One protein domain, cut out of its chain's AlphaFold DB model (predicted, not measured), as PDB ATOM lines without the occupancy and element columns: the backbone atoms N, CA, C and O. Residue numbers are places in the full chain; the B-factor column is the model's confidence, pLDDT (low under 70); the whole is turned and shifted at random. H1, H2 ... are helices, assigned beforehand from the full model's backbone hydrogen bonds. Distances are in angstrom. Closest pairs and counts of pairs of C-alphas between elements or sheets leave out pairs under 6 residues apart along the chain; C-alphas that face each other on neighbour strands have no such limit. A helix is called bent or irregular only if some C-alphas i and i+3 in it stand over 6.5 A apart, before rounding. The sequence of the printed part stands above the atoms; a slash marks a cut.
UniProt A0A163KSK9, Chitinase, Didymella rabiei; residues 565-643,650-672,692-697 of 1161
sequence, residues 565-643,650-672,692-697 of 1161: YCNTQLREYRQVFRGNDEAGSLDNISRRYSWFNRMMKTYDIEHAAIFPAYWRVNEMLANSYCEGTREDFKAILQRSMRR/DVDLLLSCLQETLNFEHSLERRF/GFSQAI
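Overview. This is residues 565 to 643, 650 to 672 and 692 to 697 of the 1161 residues of the protein "Chitinase" of Didymella rabiei (UniProt A0A163KSK9). The model shows a long, narrow bundle of four helices running roughly along one axis: H2 and H3 form a long helical hairpin, the short helix H1 lies along one side of that pair, and the long helix H4 lies along the other side. Residues 609 to 615, at the turn of the hairpin, stick out at one end. The printed part has 108 residues with four named helices, in the order H1, H2, H3, H4, and no named strand, and its class is all helix. The whole is compact, with a radius of gyration of the C-alphas of 14.5 A, and elongated in outline, spanning 48 by 27 by 17 A.

Along the chain. The printed part begins with H1, residues 565 to 576, whose first C-alpha, that of Tyr 565, is at (12.999, -0.410, 92.229). H1 is irregular, but only just: C-alphas 569 and 572 are 7.0 A apart. After a short link of 9 residues comes H2, residues 586 to 610, the longest helix by residues with 25, and 35.4 A from first to last C-alpha. H2 is irregular near its beginning, where C-alphas 587 and 590 are 8.1 A apart, and it has a kink of 51 degrees near residue 604; its last C-alpha, that of Ile 610, is at (10.993, 8.067, 99.927). A short link of 6 residues leads to H3, residues 617 to 640, which is 34.7 A long. H4, residues 651 to 672, is 31.7 A long and ends with the C-alpha of Phe 672 at (-2.192, 10.236, 86.315). Residues 692 to 697, the last ones printed, hold no named element.

Arrangement. H1, H2 and H3 form a bundle, helices side by side, that is up and down, each running against the one before it in the chain. H1 and H2 are close but not clearly touching, with the C-alphas of Tyr 573 and Trp 595 the closest at 7.9 A; they run opposite ways at a shallow tilt of 29 degrees. H1 touches H3 with residues 566 to 570 alone, and H3 touches H1 with residues 620 to 625 alone. Their closest C-alphas are those of Cys 566 and Leu 621, 5.3 A apart, and the two helices run the same way at a shallow tilt of 31 degrees. H2 and H3 are a helical hairpin: they touch, closest at the C-alphas of Tyr 603 and Asn 618, 7.5 A apart, and run opposite ways at a shallow tilt of 15 degrees. H2 touches H4 with residues 586 to 593 alone; the closest C-alphas are those of Leu 586 and Cys 657, at 6.8 A. These two run the same way at a shallow tilt of 13 degrees. H3 and H4 are close but not clearly touching, with the C-alphas of Glu 619 and Phe 672 the closest at 7.2 A, and run opposite ways at a shallow tilt of 9 degrees. H1 and H4 are apart. In H3 and H4 every O i to N i+4 pair is within hydrogen-bond range, against 6 of 8 in H1 and 15 of 21 in H2.

Size, cuts and confidence. The two C-alphas farthest apart are those of Pro 612 and Arg 643, at 48.5 A. The printed part has two cuts: residues 644 to 649 are not printed, with 13.0 A from C-alpha 643 to C-alpha 650, and residues 673 to 691 are not printed, with 8.9 A from C-alpha 672 to C-alpha 692. The link from H3 to H4 runs across the first cut. Residues 609 to 615, of which 609 and 610 belong to H2, stand free. The mean pLDDT of the printed part is 84.4, and it is under 70 at residues 579 to 583, 640 to 643, 651 and 692.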
ATOM      1  N   TYR A 565      14.178  -0.418  91.368       94.12
ATOM      2  CA  TYR A 565      12.999  -0.410  92.229       94.12
ATOM      3  C   TYR A 565      11.792  -1.058  91.533       94.12
ATOM      4  O   TYR A 565      11.199  -1.989  92.080       94.12
ATOM      5  N   CYS A 566      11.479  -0.644  90.298       93.62
ATOM      6  CA  CYS A 566      10.360  -1.199  89.527       93.62
ATOM      7  C   CYS A 566      10.514  -2.711  89.309       93.62
ATOM      8  O   CYS A 566       9.573  -3.474  89.530       93.62
ATOM      9  N   ASN A 567      11.719  -3.167  88.952       92.00
ATOM     10  CA  ASN A 567      12.003  -4.590  88.780       92.00
ATOM     11  C   ASN A 567      11.883  -5.391  90.079       92.00
ATOM     12  O   ASN A 567      11.410  -6.527  90.049       92.00
ATOM     13  N   THR A 568      12.288  -4.811  91.208       91.69
ATOM     14  CA  THR A 568      12.195  -5.461  92.518       91.69
ATOM     15  C   THR A 568      10.738  -5.629  92.941       91.69
ATOM     16  O   THR A 568      10.344  -6.733  93.312       91.69
ATOM     17  N   GLN A 569       9.916  -4.582  92.808       91.50
ATOM     18  CA  GLN A 569       8.494  -4.635  93.169       91.50
ATOM     19  C   GLN A 569       7.688  -5.578  92.258       91.50
ATOM     20  O   GLN A 569       6.835  -6.328  92.726       91.50
ATOM     21  N   LEU A 570       7.993  -5.608  90.957       92.62
ATOM     22  CA  LEU A 570       7.299  -6.471  89.991       92.62
ATOM     23  C   LEU A 570       7.825  -7.915  89.959       92.62
ATOM     24  O   LEU A 570       7.299  -8.748  89.216       92.62
ATOM     25  N   ARG A 571       8.847  -8.254  90.753       90.62
ATOM     26  CA  ARG A 571       9.442  -9.598  90.762       90.62
ATOM     27  C   ARG A 571       8.444 -10.673  91.187       90.62
ATOM     28  O   ARG A 571       8.386 -11.719  90.543       90.62
ATOM     29  N   GLU A 572       7.668 -10.424  92.240       87.38
ATOM     30  CA  GLU A 572       6.646 -11.364  92.725       87.38
ATOM     31  C   GLU A 572       5.486 -11.493  91.733       87.38
ATOM     32  O   GLU A 572       5.050 -12.605  91.439       87.38
ATOM     33  N   TYR A 573       5.055 -10.381  91.129       89.62
ATOM     34  CA  TYR A 573       4.049 -10.384  90.063       89.62
ATOM     35  C   TYR A 573       4.432 -11.327  88.918       89.62
ATOM     36  O   TYR A 573       3.667 -12.226  88.564       89.62
ATOM     37  N   ARG A 574       5.660 -11.184  88.400       87.31
ATOM     38  CA  ARG A 574       6.195 -12.030  87.319       87.31
ATOM     39  C   ARG A 574       6.328 -13.507  87.715       87.31
ATOM     40  O   ARG A 574       6.464 -14.357  86.840       87.31
ATOM     41  N   GLN A 575       6.342 -13.841  89.008       85.56
ATOM     42  CA  GLN A 575       6.339 -15.231  89.476       85.56
ATOM     43  C   GLN A 575       4.927 -15.811  89.563       85.56
ATOM     44  O   GLN A 575       4.735 -16.949  89.152       85.56
ATOM     45  N   VAL A 576       3.958 -15.038  90.060       84.56
ATOM     46  CA  VAL A 576       2.567 -15.485  90.246       84.56
ATOM     47  C   VAL A 576       1.829 -15.636  88.915       84.56
ATOM     48  O   VAL A 576       1.038 -16.560  88.753       84.56
ATOM     49  N   PHE A 577       2.078 -14.742  87.960       85.12
ATOM     50  CA  PHE A 577       1.301 -14.649  86.722       85.12
ATOM     51  C   PHE A 577       2.055 -15.132  85.475       85.12
ATOM     52  O   PHE A 577       1.807 -14.666  84.362       85.12
ATOM     53  N   ARG A 578       2.968 -16.094  85.644       76.62
ATOM     54  CA  ARG A 578       3.696 -16.701  84.521       76.62
ATOM     55  C   ARG A 578       2.720 -17.291  83.507       76.62
ATOM     56  O   ARG A 578       1.801 -18.015  83.875       76.62
ATOM     57  N   GLY A 579       2.981 -17.079  82.217       63.25
ATOM     58  CA  GLY A 579       2.108 -17.543  81.129       63.25
ATOM     59  C   GLY A 579       1.940 -19.068  80.976       63.25
ATOM     60  O   GLY A 579       1.330 -19.495  80.002       63.25
ATOM     61  N   ASN A 580       2.496 -19.891  81.874       63.19
ATOM     62  CA  ASN A 580       2.311 -21.351  81.900       63.19
ATOM     63  C   ASN A 580       1.370 -21.827  83.020       63.19
ATOM     64  O   ASN A 580       0.939 -22.976  82.968       63.19
ATOM     65  N   ASP A 581       1.064 -20.978  84.003       68.00
ATOM     66  CA  ASP A 581       0.226 -21.331  85.150       68.00
ATOM     67  C   ASP A 581      -1.224 -20.875  84.931       68.00
ATOM     68  O   ASP A 581      -1.484 -19.874  84.264       68.00
ATOM     69  N   GLU A 582      -2.185 -21.580  85.536       69.38
ATOM     70  CA  GLU A 582      -3.627 -21.275  85.459       69.38
ATOM     71  C   GLU A 582      -3.948 -19.840  85.916       69.38
ATOM     72  O   GLU A 582      -4.807 -19.163  85.352       69.38
ATOM     73  N   ALA A 583      -3.188 -19.326  86.888       68.62
ATOM     74  CA  ALA A 583      -3.296 -17.947  87.355       68.62
ATOM     75  C   ALA A 583      -2.959 -16.909  86.270       68.62
ATOM     76  O   ALA A 583      -3.429 -15.774  86.345       68.62
ATOM     77  N   GLY A 584      -2.154 -17.288  85.274       74.00
ATOM     78  CA  GLY A 584      -1.736 -16.441  84.169       74.00
ATOM     79  C   GLY A 584      -2.671 -16.455  82.959       74.00
ATOM     80  O   GLY A 584      -2.392 -15.688  82.040       74.00
ATOM     81  N   SER A 585      -3.734 -17.275  82.939       80.62
ATOM     82  CA  SER A 585      -4.665 -17.399  81.800       80.62
ATOM     83  C   SER A 585      -5.502 -16.134  81.547       80.62
ATOM     84  O   SER A 585      -5.606 -15.253  82.404       80.62
ATOM     85  N   LEU A 586      -6.124 -16.055  80.360       79.56
ATOM     86  CA  LEU A 586      -7.019 -14.946  79.985       79.56
ATOM     87  C   LEU A 586      -8.271 -14.869  80.876       79.56
ATOM     88  O   LEU A 586      -8.785 -13.781  81.111       79.56
ATOM     89  N   ASP A 587      -8.706 -15.985  81.460       79.25
ATOM     90  CA  ASP A 587      -9.871 -16.027  82.358       79.25
ATOM     91  C   ASP A 587      -9.635 -15.287  83.685       79.25
ATOM     92  O   ASP A 587     -10.570 -14.977  84.417       79.25
ATOM     93  N   ASN A 588      -8.369 -15.017  84.024       83.81
ATOM     94  CA  ASN A 588      -7.961 -14.469  85.314       83.81
ATOM     95  C   ASN A 588      -7.361 -13.054  85.219       83.81
ATOM     96  O   ASN A 588      -6.715 -12.600  86.171       83.81
ATOM     97  N   ILE A 589      -7.576 -12.312  84.127       88.31
ATOM     98  CA  ILE A 589      -6.991 -10.967  83.964       88.31
ATOM     99  C   ILE A 589      -7.417  -9.978  85.062       88.31
ATOM    100  O   ILE A 589      -6.598  -9.179  85.521       88.31
ATOM    101  N   SER A 590      -8.638 -10.085  85.597       86.81
ATOM    102  CA  SER A 590      -9.117  -9.214  86.679       86.81
ATOM    103  C   SER A 590      -8.298  -9.408  87.963       86.81
ATOM    104  O   SER A 590      -8.150  -8.475  88.765       86.81
ATOM    105  N   ARG A 591      -7.707 -10.601  88.163       89.31
ATOM    106  CA  ARG A 591      -6.788 -10.874  89.279       89.31
ATOM    107  C   ARG A 591      -5.461 -10.131  89.112       89.31
ATOM    108  O   ARG A 591      -4.959  -9.623  90.114       89.31
ATOM    109  N   ARG A 592      -4.935 -10.009  87.883       91.12
ATOM    110  CA  ARG A 592      -3.712  -9.234  87.580       91.12
ATOM    111  C   ARG A 592      -3.903  -7.761  87.948       91.12
ATOM    112  O   ARG A 592      -3.159  -7.225  88.768       91.12
ATOM    113  N   TYR A 593      -4.983  -7.147  87.462       93.38
ATOM    114  CA  TYR A 593      -5.309  -5.744  87.759       93.38
ATOM    115  C   TYR A 593      -5.570  -5.495  89.244       93.38
ATOM    116  O   TYR A 593      -5.121  -4.497  89.811       93.38
ATOM    117  N   SER A 594      -6.242  -6.432  89.914       91.00
ATOM    118  CA  SER A 594      -6.453  -6.363  91.361       91.00
ATOM    119  C   SER A 594      -5.143  -6.452  92.148       91.00
ATOM    120  O   SER A 594      -5.003  -5.766  93.162       91.00
ATOM    121  N   TRP A 595      -4.188  -7.276  91.705       93.25
ATOM    122  CA  TRP A 595      -2.863  -7.384  92.317       93.25
ATOM    123  C   TRP A 595      -2.101  -6.059  92.198       93.25
ATOM    124  O   TRP A 595      -1.658  -5.515  93.210       93.25
ATOM    125  N   PHE A 596      -2.049  -5.480  90.992       93.75
ATOM    126  CA  PHE A 596      -1.373  -4.201  90.761       93.75
ATOM    127  C   PHE A 596      -1.989  -3.063  91.580       93.75
ATOM    128  O   PHE A 596      -1.276  -2.303  92.232       93.75
ATOM    129  N   ASN A 597      -3.320  -2.993  91.644       92.19
ATOM    130  CA  ASN A 597      -4.015  -1.996  92.457       92.19
ATOM    131  C   ASN A 597      -3.685  -2.103  93.956       92.19
ATOM    132  O   ASN A 597      -3.678  -1.085  94.648       92.19
ATOM    133  N   ARG A 598      -3.402  -3.306  94.481       92.62
ATOM    134  CA  ARG A 598      -2.922  -3.473  95.866       92.62
ATOM    135  C   ARG A 598      -1.484  -2.990  96.016       92.62
ATOM    136  O   ARG A 598      -1.221  -2.236  96.944       92.62
ATOM    137  N   MET A 599      -0.597  -3.351  95.090       92.06
ATOM    138  CA  MET A 599       0.794  -2.883  95.096       92.06
ATOM    139  C   MET A 599       0.878  -1.352  95.031       92.06
ATOM    140  O   MET A 599       1.631  -0.742  95.783       92.06
ATOM    141  N   MET A 600       0.056  -0.714  94.193       91.38
ATOM    142  CA  MET A 600      -0.011   0.748  94.115       91.38
ATOM    143  C   MET A 600      -0.463   1.385  95.430       91.38
ATOM    144  O   MET A 600       0.099   2.397  95.831       91.38
ATOM    145  N   LYS A 601      -1.422   0.778  96.142       91.19
ATOM    146  CA  LYS A 601      -1.805   1.245  97.486       91.19
ATOM    147  C   LYS A 601      -0.644   1.133  98.475       91.19
ATOM    148  O   LYS A 601      -0.444   2.048  99.266       91.19
ATOM    149  N   THR A 602       0.123   0.043  98.427       89.44
ATOM    150  CA  THR A 602       1.333  -0.113  99.248       89.44
ATOM    151  C   THR A 602       2.362   0.967  98.918       89.44
ATOM    152  O   THR A 602       2.892   1.592  99.833       89.44
ATOM    153  N   TYR A 603       2.584   1.266  97.634       91.75
ATOM    154  CA  TYR A 603       3.450   2.373  97.226       91.75
ATOM    155  C   TYR A 603       2.989   3.707  97.828       91.75
ATOM    156  O   TYR A 603       3.793   4.382  98.466       91.75
ATOM    157  N   ASP A 604       1.709   4.064  97.665       89.31
ATOM    158  CA  ASP A 604       1.168   5.352  98.120       89.31
ATOM    159  C   ASP A 604       1.350   5.554  99.635       89.31
ATOM    160  O   ASP A 604       1.639   6.660 100.092       89.31
ATOM    161  N   ILE A 605       1.190   4.483 100.416       88.56
ATOM    162  CA  ILE A 605       1.233   4.527 101.882       88.56
ATOM    163  C   ILE A 605       2.676   4.452 102.401       88.56
ATOM    164  O   ILE A 605       3.074   5.228 103.275       88.56
ATOM    165  N   GLU A 606       3.472   3.517 101.885       87.31
ATOM    166  CA  GLU A 606       4.754   3.145 102.489       87.31
ATOM    167  C   GLU A 606       5.944   3.803 101.782       87.31
ATOM    168  O   GLU A 606       6.836   4.337 102.454       87.31
ATOM    169  N   HIS A 607       5.946   3.832 100.444       91.69
ATOM    170  CA  HIS A 607       7.133   4.161  99.641       91.69
ATOM    171  C   HIS A 607       7.114   5.563  99.016       91.69
ATOM    172  O   HIS A 607       8.179   6.122  98.771       91.69
ATOM    173  N   ALA A 608       5.943   6.171  98.800       89.69
ATOM    174  CA  ALA A 608       5.810   7.438  98.074       89.69
ATOM    175  C   ALA A 608       6.658   8.576  98.667       89.69
ATOM    176  O   ALA A 608       7.266   9.343  97.935       89.69
ATOM    177  N   ALA A 609       6.765   8.646  99.996       89.50
ATOM    178  CA  ALA A 609       7.548   9.677 100.681       89.50
ATOM    179  C   ALA A 609       9.069   9.401 100.741       89.50
ATOM    180  O   ALA A 609       9.792  10.177 101.360       89.50
ATOM    181  N   ILE A 610       9.554   8.309 100.140       93.44
ATOM    182  CA  ILE A 610      10.993   8.067  99.927       93.44
ATOM    183  C   ILE A 610      11.474   8.813  98.678       93.44
ATOM    184  O   ILE A 610      12.588   9.328  98.650       93.44
ATOM    185  N   PHE A 611      10.642   8.868  97.637       93.75
ATOM    186  CA  PHE A 611      11.017   9.426  96.344       93.75
ATOM    187  C   PHE A 611      10.542  10.877  96.207       93.75
ATOM    188  O   PHE A 611       9.441  11.211  96.652       93.75
ATOM    189  N   PRO A 612      11.323  11.756  95.562       91.44
ATOM    190  CA  PRO A 612      10.841  13.080  95.196       91.44
ATOM    191  C   PRO A 612       9.630  12.992  94.253       91.44
ATOM    192  O   PRO A 612       9.645  12.232  93.287       91.44
ATOM    193  N   ALA A 613       8.587  13.792  94.496       86.38
ATOM    194  CA  ALA A 613       7.333  13.716  93.732       86.38
ATOM    195  C   ALA A 613       7.526  13.941  92.218       86.38
ATOM    196  O   ALA A 613       6.887  13.284  91.401       86.38
ATOM    197  N   TYR A 614       8.469  14.808  91.832       86.31
ATOM    198  CA  TYR A 614       8.788  15.085  90.427       86.31
ATOM    199  C   TYR A 614       9.494  13.926  89.709       86.31
ATOM    200  O   TYR A 614       9.570  13.946  88.485       86.31
ATOM    201  N   TRP A 615       9.981  12.906  90.427       89.75
ATOM    202  CA  TRP A 615      10.512  11.695  89.796       89.75
ATOM    203  C   TRP A 615       9.412  10.794  89.240       89.75
ATOM    204  O   TRP A 615       9.727   9.925  88.441       89.75
ATOM    205  N   ARG A 616       8.149  10.952  89.663       88.88
ATOM    206  CA  ARG A 616       7.007  10.167  89.158       88.88
ATOM    207  C   ARG A 616       7.241   8.646  89.143       88.88
ATOM    208  O   ARG A 616       6.893   7.939  88.199       88.88
ATOM    209  N   VAL A 617       7.843   8.118  90.212       90.81
ATOM    210  CA  VAL A 617       8.185   6.685  90.332       90.81
ATOM    211  C   VAL A 617       6.939   5.787  90.278       90.81
ATOM    212  O   VAL A 617       7.000   4.680  89.750       90.81
ATOM    213  N   ASN A 618       5.794   6.273  90.759       90.25
ATOM    214  CA  ASN A 618       4.479   5.641  90.606       90.25
ATOM    215  C   ASN A 618       4.049   5.469  89.140       90.25
ATOM    216  O   ASN A 618       3.524   4.416  88.787       90.25
ATOM    217  N   GLU A 619       4.262   6.485  88.304       89.88
ATOM    218  CA  GLU A 619       3.943   6.449  86.871       89.88
ATOM    219  C   GLU A 619       4.879   5.474  86.141       89.88
ATOM    220  O   GLU A 619       4.422   4.598  85.410       89.88
ATOM    221  N   MET A 620       6.186   5.529  86.434       89.44
ATOM    222  CA  MET A 620       7.167   4.585  85.878       89.44
ATOM    223  C   MET A 620       6.891   3.126  86.277       89.44
ATOM    224  O   MET A 620       7.014   2.220  85.451       89.44
ATOM    225  N   LEU A 621       6.465   2.887  87.521       92.19
ATOM    226  CA  LEU A 621       6.065   1.559  87.991       92.19
ATOM    227  C   LEU A 621       4.829   1.037  87.243       92.19
ATOM    228  O   LEU A 621       4.778  -0.143  86.891       92.19
ATOM    229  N   ALA A 622       3.850   1.908  86.979       92.06
ATOM    230  CA  ALA A 622       2.667   1.568  86.195       92.06
ATOM    231  C   ALA A 622       3.016   1.245  84.737       92.06
ATOM    232  O   ALA A 622       2.525   0.245  84.212       92.06
ATOM    233  N   ASN A 623       3.918   2.009  84.119       90.06
ATOM    234  CA  ASN A 623       4.403   1.737  82.765       90.06
ATOM    235  C   ASN A 623       5.114   0.379  82.677       90.06
ATOM    236  O   ASN A 623       4.774  -0.435  81.821       90.06
ATOM    237  N   SER A 624       6.015   0.074  83.619       90.38
ATOM    238  CA  SER A 624       6.719  -1.217  83.647       90.38
ATOM    239  C   SER A 624       5.773  -2.410  83.875       90.38
ATOM    240  O   SER A 624       5.980  -3.494  83.322       90.38
ATOM    241  N   TYR A 625       4.701  -2.225  84.658       93.50
ATOM    242  CA  TYR A 625       3.648  -3.233  84.810       93.50
ATOM    243  C   TYR A 625       2.855  -3.446  83.513       93.50
ATOM    244  O   TYR A 625       2.604  -4.598  83.140       93.50
ATOM    245  N   CYS A 626       2.453  -2.361  82.844       91.69
ATOM    246  CA  CYS A 626       1.694  -2.431  81.597       91.69
ATOM    247  C   CYS A 626       2.509  -3.125  80.507       91.69
ATOM    248  O   CYS A 626       2.019  -4.073  79.903       91.69
ATOM    249  N   GLU A 627       3.779  -2.749  80.346       89.62
ATOM    250  CA  GLU A 627       4.697  -3.372  79.391       89.62
ATOM    251  C   GLU A 627       4.849  -4.880  79.640       89.62
ATOM    252  O   GLU A 627       4.650  -5.682  78.728       89.62
ATOM    253  N   GLY A 628       5.114  -5.289  80.887       88.56
ATOM    254  CA  GLY A 628       5.224  -6.710  81.228       88.56
ATOM    255  C   GLY A 628       3.925  -7.489  80.995       88.56
ATOM    256  O   GLY A 628       3.951  -8.613  80.503       88.56
ATOM    257  N   THR A 629       2.776  -6.885  81.306       90.75
ATOM    258  CA  THR A 629       1.458  -7.517  81.112       90.75
ATOM    259  C   THR A 629       1.084  -7.617  79.632       90.75
ATOM    260  O   THR A 629       0.524  -8.629  79.212       90.75
ATOM    261  N   ARG A 630       1.434  -6.609  78.826       89.88
ATOM    262  CA  ARG A 630       1.259  -6.612  77.370       89.88
ATOM    263  C   ARG A 630       2.021  -7.771  76.728       89.88
ATOM    264  O   ARG A 630       1.445  -8.509  75.932       89.88
ATOM    265  N   GLU A 631       3.286  -7.963  77.097       87.62
ATOM    266  CA  GLU A 631       4.106  -9.061  76.569       87.62
ATOM    267  C   GLU A 631       3.594 -10.443  77.018       87.62
ATOM    268  O   GLU A 631       3.530 -11.372  76.207       87.62
ATOM    269  N   ASP A 632       3.121 -10.572  78.264       86.56
ATOM    270  CA  ASP A 632       2.442 -11.787  78.735       86.56
ATOM    271  C   ASP A 632       1.198 -12.106  77.886       86.56
ATOM    272  O   ASP A 632       1.022 -13.244  77.438       86.56
ATOM    273  N   PHE A 633       0.340 -11.113  77.627       88.00
ATOM    274  CA  PHE A 633      -0.872 -11.288  76.820       88.00
ATOM    275  C   PHE A 633      -0.563 -11.646  75.369       88.00
ATOM    276  O   PHE A 633      -1.178 -12.579  74.845       88.00
ATOM    277  N   LYS A 634       0.434 -11.001  74.746       85.44
ATOM    278  CA  LYS A 634       0.925 -11.390  73.414       85.44
ATOM    279  C   LYS A 634       1.313 -12.870  73.394       85.44
ATOM    280  O   LYS A 634       0.867 -13.610  72.515       85.44
ATOM    281  N   ALA A 635       2.072 -13.335  74.389       83.88
ATOM    282  CA  ALA A 635       2.524 -14.723  74.467       83.88
ATOM    283  C   ALA A 635       1.393 -15.740  74.734       83.88
ATOM    284  O   ALA A 635       1.482 -16.886  74.279       83.88
ATOM    285  N   ILE A 636       0.351 -15.359  75.481       83.44
ATOM    286  CA  ILE A 636      -0.817 -16.214  75.755       83.44
ATOM    287  C   ILE A 636      -1.706 -16.320  74.511       83.44
ATOM    288  O   ILE A 636      -2.030 -17.430  74.087       83.44
ATOM    289  N   LEU A 637      -2.045 -15.188  73.886       81.06
ATOM    290  CA  LEU A 637      -2.892 -15.138  72.690       81.06
ATOM    291  C   LEU A 637      -2.246 -15.877  71.504       81.06
ATOM    292  O   LEU A 637      -2.911 -16.672  70.836       81.06
ATOM    293  N   GLN A 638      -0.926 -15.734  71.315       80.69
ATOM    294  CA  GLN A 638      -0.178 -16.476  70.290       80.69
ATOM    295  C   GLN A 638      -0.225 -17.997  70.507       80.69
ATOM    296  O   GLN A 638      -0.244 -18.767  69.544       80.69
ATOM    297  N   ARG A 639      -0.235 -18.455  71.766       76.62
ATOM    298  CA  ARG A 639      -0.313 -19.886  72.101       76.62
ATOM    299  C   ARG A 639      -1.709 -20.457  71.911       76.62
ATOM    300  O   ARG A 639      -1.828 -21.572  71.407       76.62
ATOM    301  N   SER A 640      -2.745 -19.705  72.270       69.00
ATOM    302  CA  SER A 640      -4.138 -20.114  72.075       69.00
ATOM    303  C   SER A 640      -4.481 -20.327  70.595       69.00
ATOM    304  O   SER A 640      -5.229 -21.244  70.282       69.00
ATOM    305  N   MET A 641      -3.855 -19.581  69.677       63.88
ATOM    306  CA  MET A 641      -4.006 -19.772  68.224       63.88
ATOM    307  C   MET A 641      -3.351 -21.052  67.672       63.88
ATOM    308  O   MET A 641      -3.746 -21.538  66.617       63.88
ATOM    309  N   ARG A 642      -2.330 -21.601  68.349       64.25
ATOM    310  CA  ARG A 642      -1.563 -22.772  67.875       64.25
ATOM    311  C   ARG A 642      -2.123 -24.117  68.345       64.25
ATOM    312  O   ARG A 642      -1.593 -25.154  67.945       64.25
ATOM    313  N   ARG A 643      -3.149 -24.140  69.204       58.66
ATOM    314  CA  ARG A 643      -3.777 -25.400  69.635       58.66
ATOM    315  C   ARG A 643      -4.559 -26.002  68.463       58.66
ATOM    316  O   ARG A 643      -5.611 -25.504  68.089       58.66
ATOM    317  N   ASP A 650     -12.643 -18.223  71.995       70.38
ATOM    318  CA  ASP A 650     -13.983 -17.733  72.314       70.38
ATOM    319  C   ASP A 650     -13.999 -16.205  72.157       70.38
ATOM    320  O   ASP A 650     -13.310 -15.480  72.882       70.38
ATOM    321  N   VAL A 651     -14.736 -15.724  71.153       69.81
ATOM    322  CA  VAL A 651     -14.821 -14.300  70.808       69.81
ATOM    323  C   VAL A 651     -15.452 -13.514  71.958       69.81
ATOM    324  O   VAL A 651     -15.048 -12.377  72.201       69.81
ATOM    325  N   ASP A 652     -16.367 -14.124  72.715       70.50
ATOM    326  CA  ASP A 652     -17.017 -13.475  73.854       70.50
ATOM    327  C   ASP A 652     -16.040 -13.321  75.028       70.50
ATOM    328  O   ASP A 652     -15.979 -12.257  75.652       70.50
ATOM    329  N   LEU A 653     -15.199 -14.333  75.272       80.00
ATOM    330  CA  LEU A 653     -14.104 -14.245  76.240       80.00
ATOM    331  C   LEU A 653     -13.083 -13.175  75.826       80.00
ATOM    332  O   LEU A 653     -12.704 -12.345  76.646       80.00
ATOM    333  N   LEU A 654     -12.676 -13.139  74.551       77.25
ATOM    334  CA  LEU A 654     -11.729 -12.144  74.033       77.25
ATOM    335  C   LEU A 654     -12.249 -10.710  74.226       77.25
ATOM    336  O   LEU A 654     -11.505  -9.835  74.675       77.25
ATOM    337  N   LEU A 655     -13.532 -10.477  73.934       70.88
ATOM    338  CA  LEU A 655     -14.186  -9.182  74.114       70.88
ATOM    339  C   LEU A 655     -14.325  -8.796  75.588       70.88
ATOM    340  O   LEU A 655     -14.077  -7.642  75.942       70.88
ATOM    341  N   SER A 656     -14.685  -9.749  76.450       80.12
ATOM    342  CA  SER A 656     -14.729  -9.535  77.899       80.12
ATOM    343  C   SER A 656     -13.350  -9.144  78.434       80.12
ATOM    344  O   SER A 656     -13.221  -8.135  79.134       80.12
ATOM    345  N   CYS A 657     -12.303  -9.864  78.017       83.88
ATOM    346  CA  CYS A 657     -10.934  -9.593  78.428       83.88
ATOM    347  C   CYS A 657     -10.447  -8.206  77.983       83.88
ATOM    348  O   CYS A 657      -9.826  -7.461  78.748       83.88
ATOM    349  N   LEU A 658     -10.752  -7.839  76.741       80.19
ATOM    350  CA  LEU A 658     -10.399  -6.545  76.174       80.19
ATOM    351  C   LEU A 658     -11.131  -5.399  76.884       80.19
ATOM    352  O   LEU A 658     -10.519  -4.390  77.231       80.19
ATOM    353  N   GLN A 659     -12.420  -5.569  77.183       79.06
ATOM    354  CA  GLN A 659     -13.212  -4.559  77.882       79.06
ATOM    355  C   GLN A 659     -12.710  -4.305  79.311       79.06
ATOM    356  O   GLN A 659     -12.647  -3.150  79.742       79.06
ATOM    357  N   GLU A 660     -12.338  -5.349  80.054       85.88
ATOM    358  CA  GLU A 660     -11.729  -5.190  81.381       85.88
ATOM    359  C   GLU A 660     -10.356  -4.511  81.314       85.88
ATOM    360  O   GLU A 660     -10.054  -3.656  82.147       85.88
ATOM    361  N   THR A 661      -9.554  -4.843  80.300       88.50
ATOM    362  CA  THR A 661      -8.245  -4.224  80.053       88.50
ATOM    363  C   THR A 661      -8.375  -2.727  79.786       88.50
ATOM    364  O   THR A 661      -7.707  -1.928  80.439       88.50
ATOM    365  N   LEU A 662      -9.310  -2.325  78.924       80.38
ATOM    366  CA  LEU A 662      -9.582  -0.912  78.650       80.38
ATOM    367  C   LEU A 662     -10.094  -0.160  79.882       80.38
ATOM    368  O   LEU A 662      -9.709   0.982  80.127       80.38
ATOM    369  N   ASN A 663     -10.949  -0.790  80.691       84.12
ATOM    370  CA  ASN A 663     -11.418  -0.186  81.939       84.12
ATOM    371  C   ASN A 663     -10.257   0.065  82.911       84.12
ATOM    372  O   ASN A 663     -10.226   1.101  83.582       84.12
ATOM    373  N   PHE A 664      -9.301  -0.864  82.979       90.31
ATOM    374  CA  PHE A 664      -8.097  -0.712  83.782       90.31
ATOM    375  C   PHE A 664      -7.190   0.410  83.252       90.31
ATOM    376  O   PHE A 664      -6.835   1.297  84.028       90.31
ATOM    377  N   GLU A 665      -6.895   0.446  81.951       87.44
ATOM    378  CA  GLU A 665      -6.121   1.525  81.312       87.44
ATOM    379  C   GLU A 665      -6.743   2.902  81.562       87.44
ATOM    380  O   GLU A 665      -6.067   3.819  82.020       87.44
ATOM    381  N   HIS A 666      -8.062   3.039  81.387       82.44
ATOM    382  CA  HIS A 666      -8.775   4.278  81.702       82.44
ATOM    383  C   HIS A 666      -8.677   4.668  83.181       82.44
ATOM    384  O   HIS A 666      -8.685   5.858  83.507       82.44
ATOM    385  N   SER A 667      -8.617   3.692  84.090       86.75
ATOM    386  CA  SER A 667      -8.437   3.966  85.517       86.75
ATOM    387  C   SER A 667      -7.036   4.504  85.829       86.75
ATOM    388  O   SER A 667      -6.921   5.416  86.650       86.75
ATOM    389  N   LEU A 668      -6.001   4.008  85.139       87.44
ATOM    390  CA  LEU A 668      -4.638   4.532  85.229       87.44
ATOM    391  C   LEU A 668      -4.556   5.929  84.614       87.44
ATOM    392  O   LEU A 668      -4.086   6.852  85.271       87.44
ATOM    393  N   GLU A 669      -5.121   6.113  83.421       83.94
ATOM    394  CA  GLU A 669      -5.159   7.403  82.736       83.94
ATOM    395  C   GLU A 669      -5.776   8.476  83.636       83.94
ATOM    396  O   GLU A 669      -5.146   9.488  83.923       83.94
ATOM    397  N   ARG A 670      -6.965   8.229  84.202       83.88
ATOM    398  CA  ARG A 670      -7.607   9.152  85.156       83.88
ATOM    399  C   ARG A 670      -6.759   9.427  86.395       83.88
ATOM    400  O   ARG A 670      -6.818  10.534  86.925       83.88
ATOM    401  N   ARG A 671      -6.019   8.429  86.879       84.44
ATOM    402  CA  ARG A 671      -5.177   8.555  88.073       84.44
ATOM    403  C   ARG A 671      -3.992   9.489  87.833       84.44
ATOM    404  O   ARG A 671      -3.669  10.257  88.732       84.44
ATOM    405  N   PHE A 672      -3.388   9.453  86.646       84.56
ATOM    406  CA  PHE A 672      -2.192  10.236  86.315       84.56
ATOM    407  C   PHE A 672      -2.485  11.503  85.485       84.56
ATOM    408  O   PHE A 672      -1.646  12.395  85.413       84.56
ATOM    409  N   GLY A 692       0.453   8.025  77.052       63.19
ATOM    410  CA  GLY A 692      -0.709   7.843  77.916       63.19
ATOM    411  C   GLY A 692      -0.941   6.350  78.152       63.19
ATOM    412  O   GLY A 692      -0.498   5.503  77.377       63.19
ATOM    413  N   PHE A 693      -1.664   6.005  79.208       78.44
ATOM    414  CA  PHE A 693      -1.987   4.611  79.511       78.44
ATOM    415  C   PHE A 693      -2.997   4.011  78.519       78.44
ATOM    416  O   PHE A 693      -3.269   2.812  78.568       78.44
ATOM    417  N   SER A 694      -3.546   4.819  77.606       70.44
ATOM    418  CA  SER A 694      -4.325   4.346  76.461       70.44
ATOM    419  C   SER A 694      -3.477   3.450  75.558       70.44
ATOM    420  O   SER A 694      -2.440   3.898  75.079       70.44
ATOM    421  N   GLN A 695      -3.941   2.226  75.286       75.19
ATOM    422  CA  GLN A 695      -3.245   1.227  74.456       75.19
ATOM    423  C   GLN A 695      -1.998   0.587  75.086       75.19
ATOM    424  O   GLN A 695      -1.354  -0.245  74.453       75.19
ATOM    425  N   ALA A 696      -1.679   0.873  76.354       82.88
ATOM    426  CA  ALA A 696      -0.476   0.345  77.006       82.88
ATOM    427  C   ALA A 696      -0.450  -1.198  77.140       82.88
ATOM    428  O   ALA A 696       0.619  -1.802  77.222       82.88
ATOM    429  N   ILE A 697      -1.620  -1.838  77.178       87.06
ATOM    430  CA  ILE A 697      -1.849  -3.286  77.269       87.06
ATOM    431  C   ILE A 697      -2.765  -3.757  76.127       87.06
ATOM    432  O   ILE A 697      -2.532  -4.825  75.557       87.06
TER     433      ILE A 697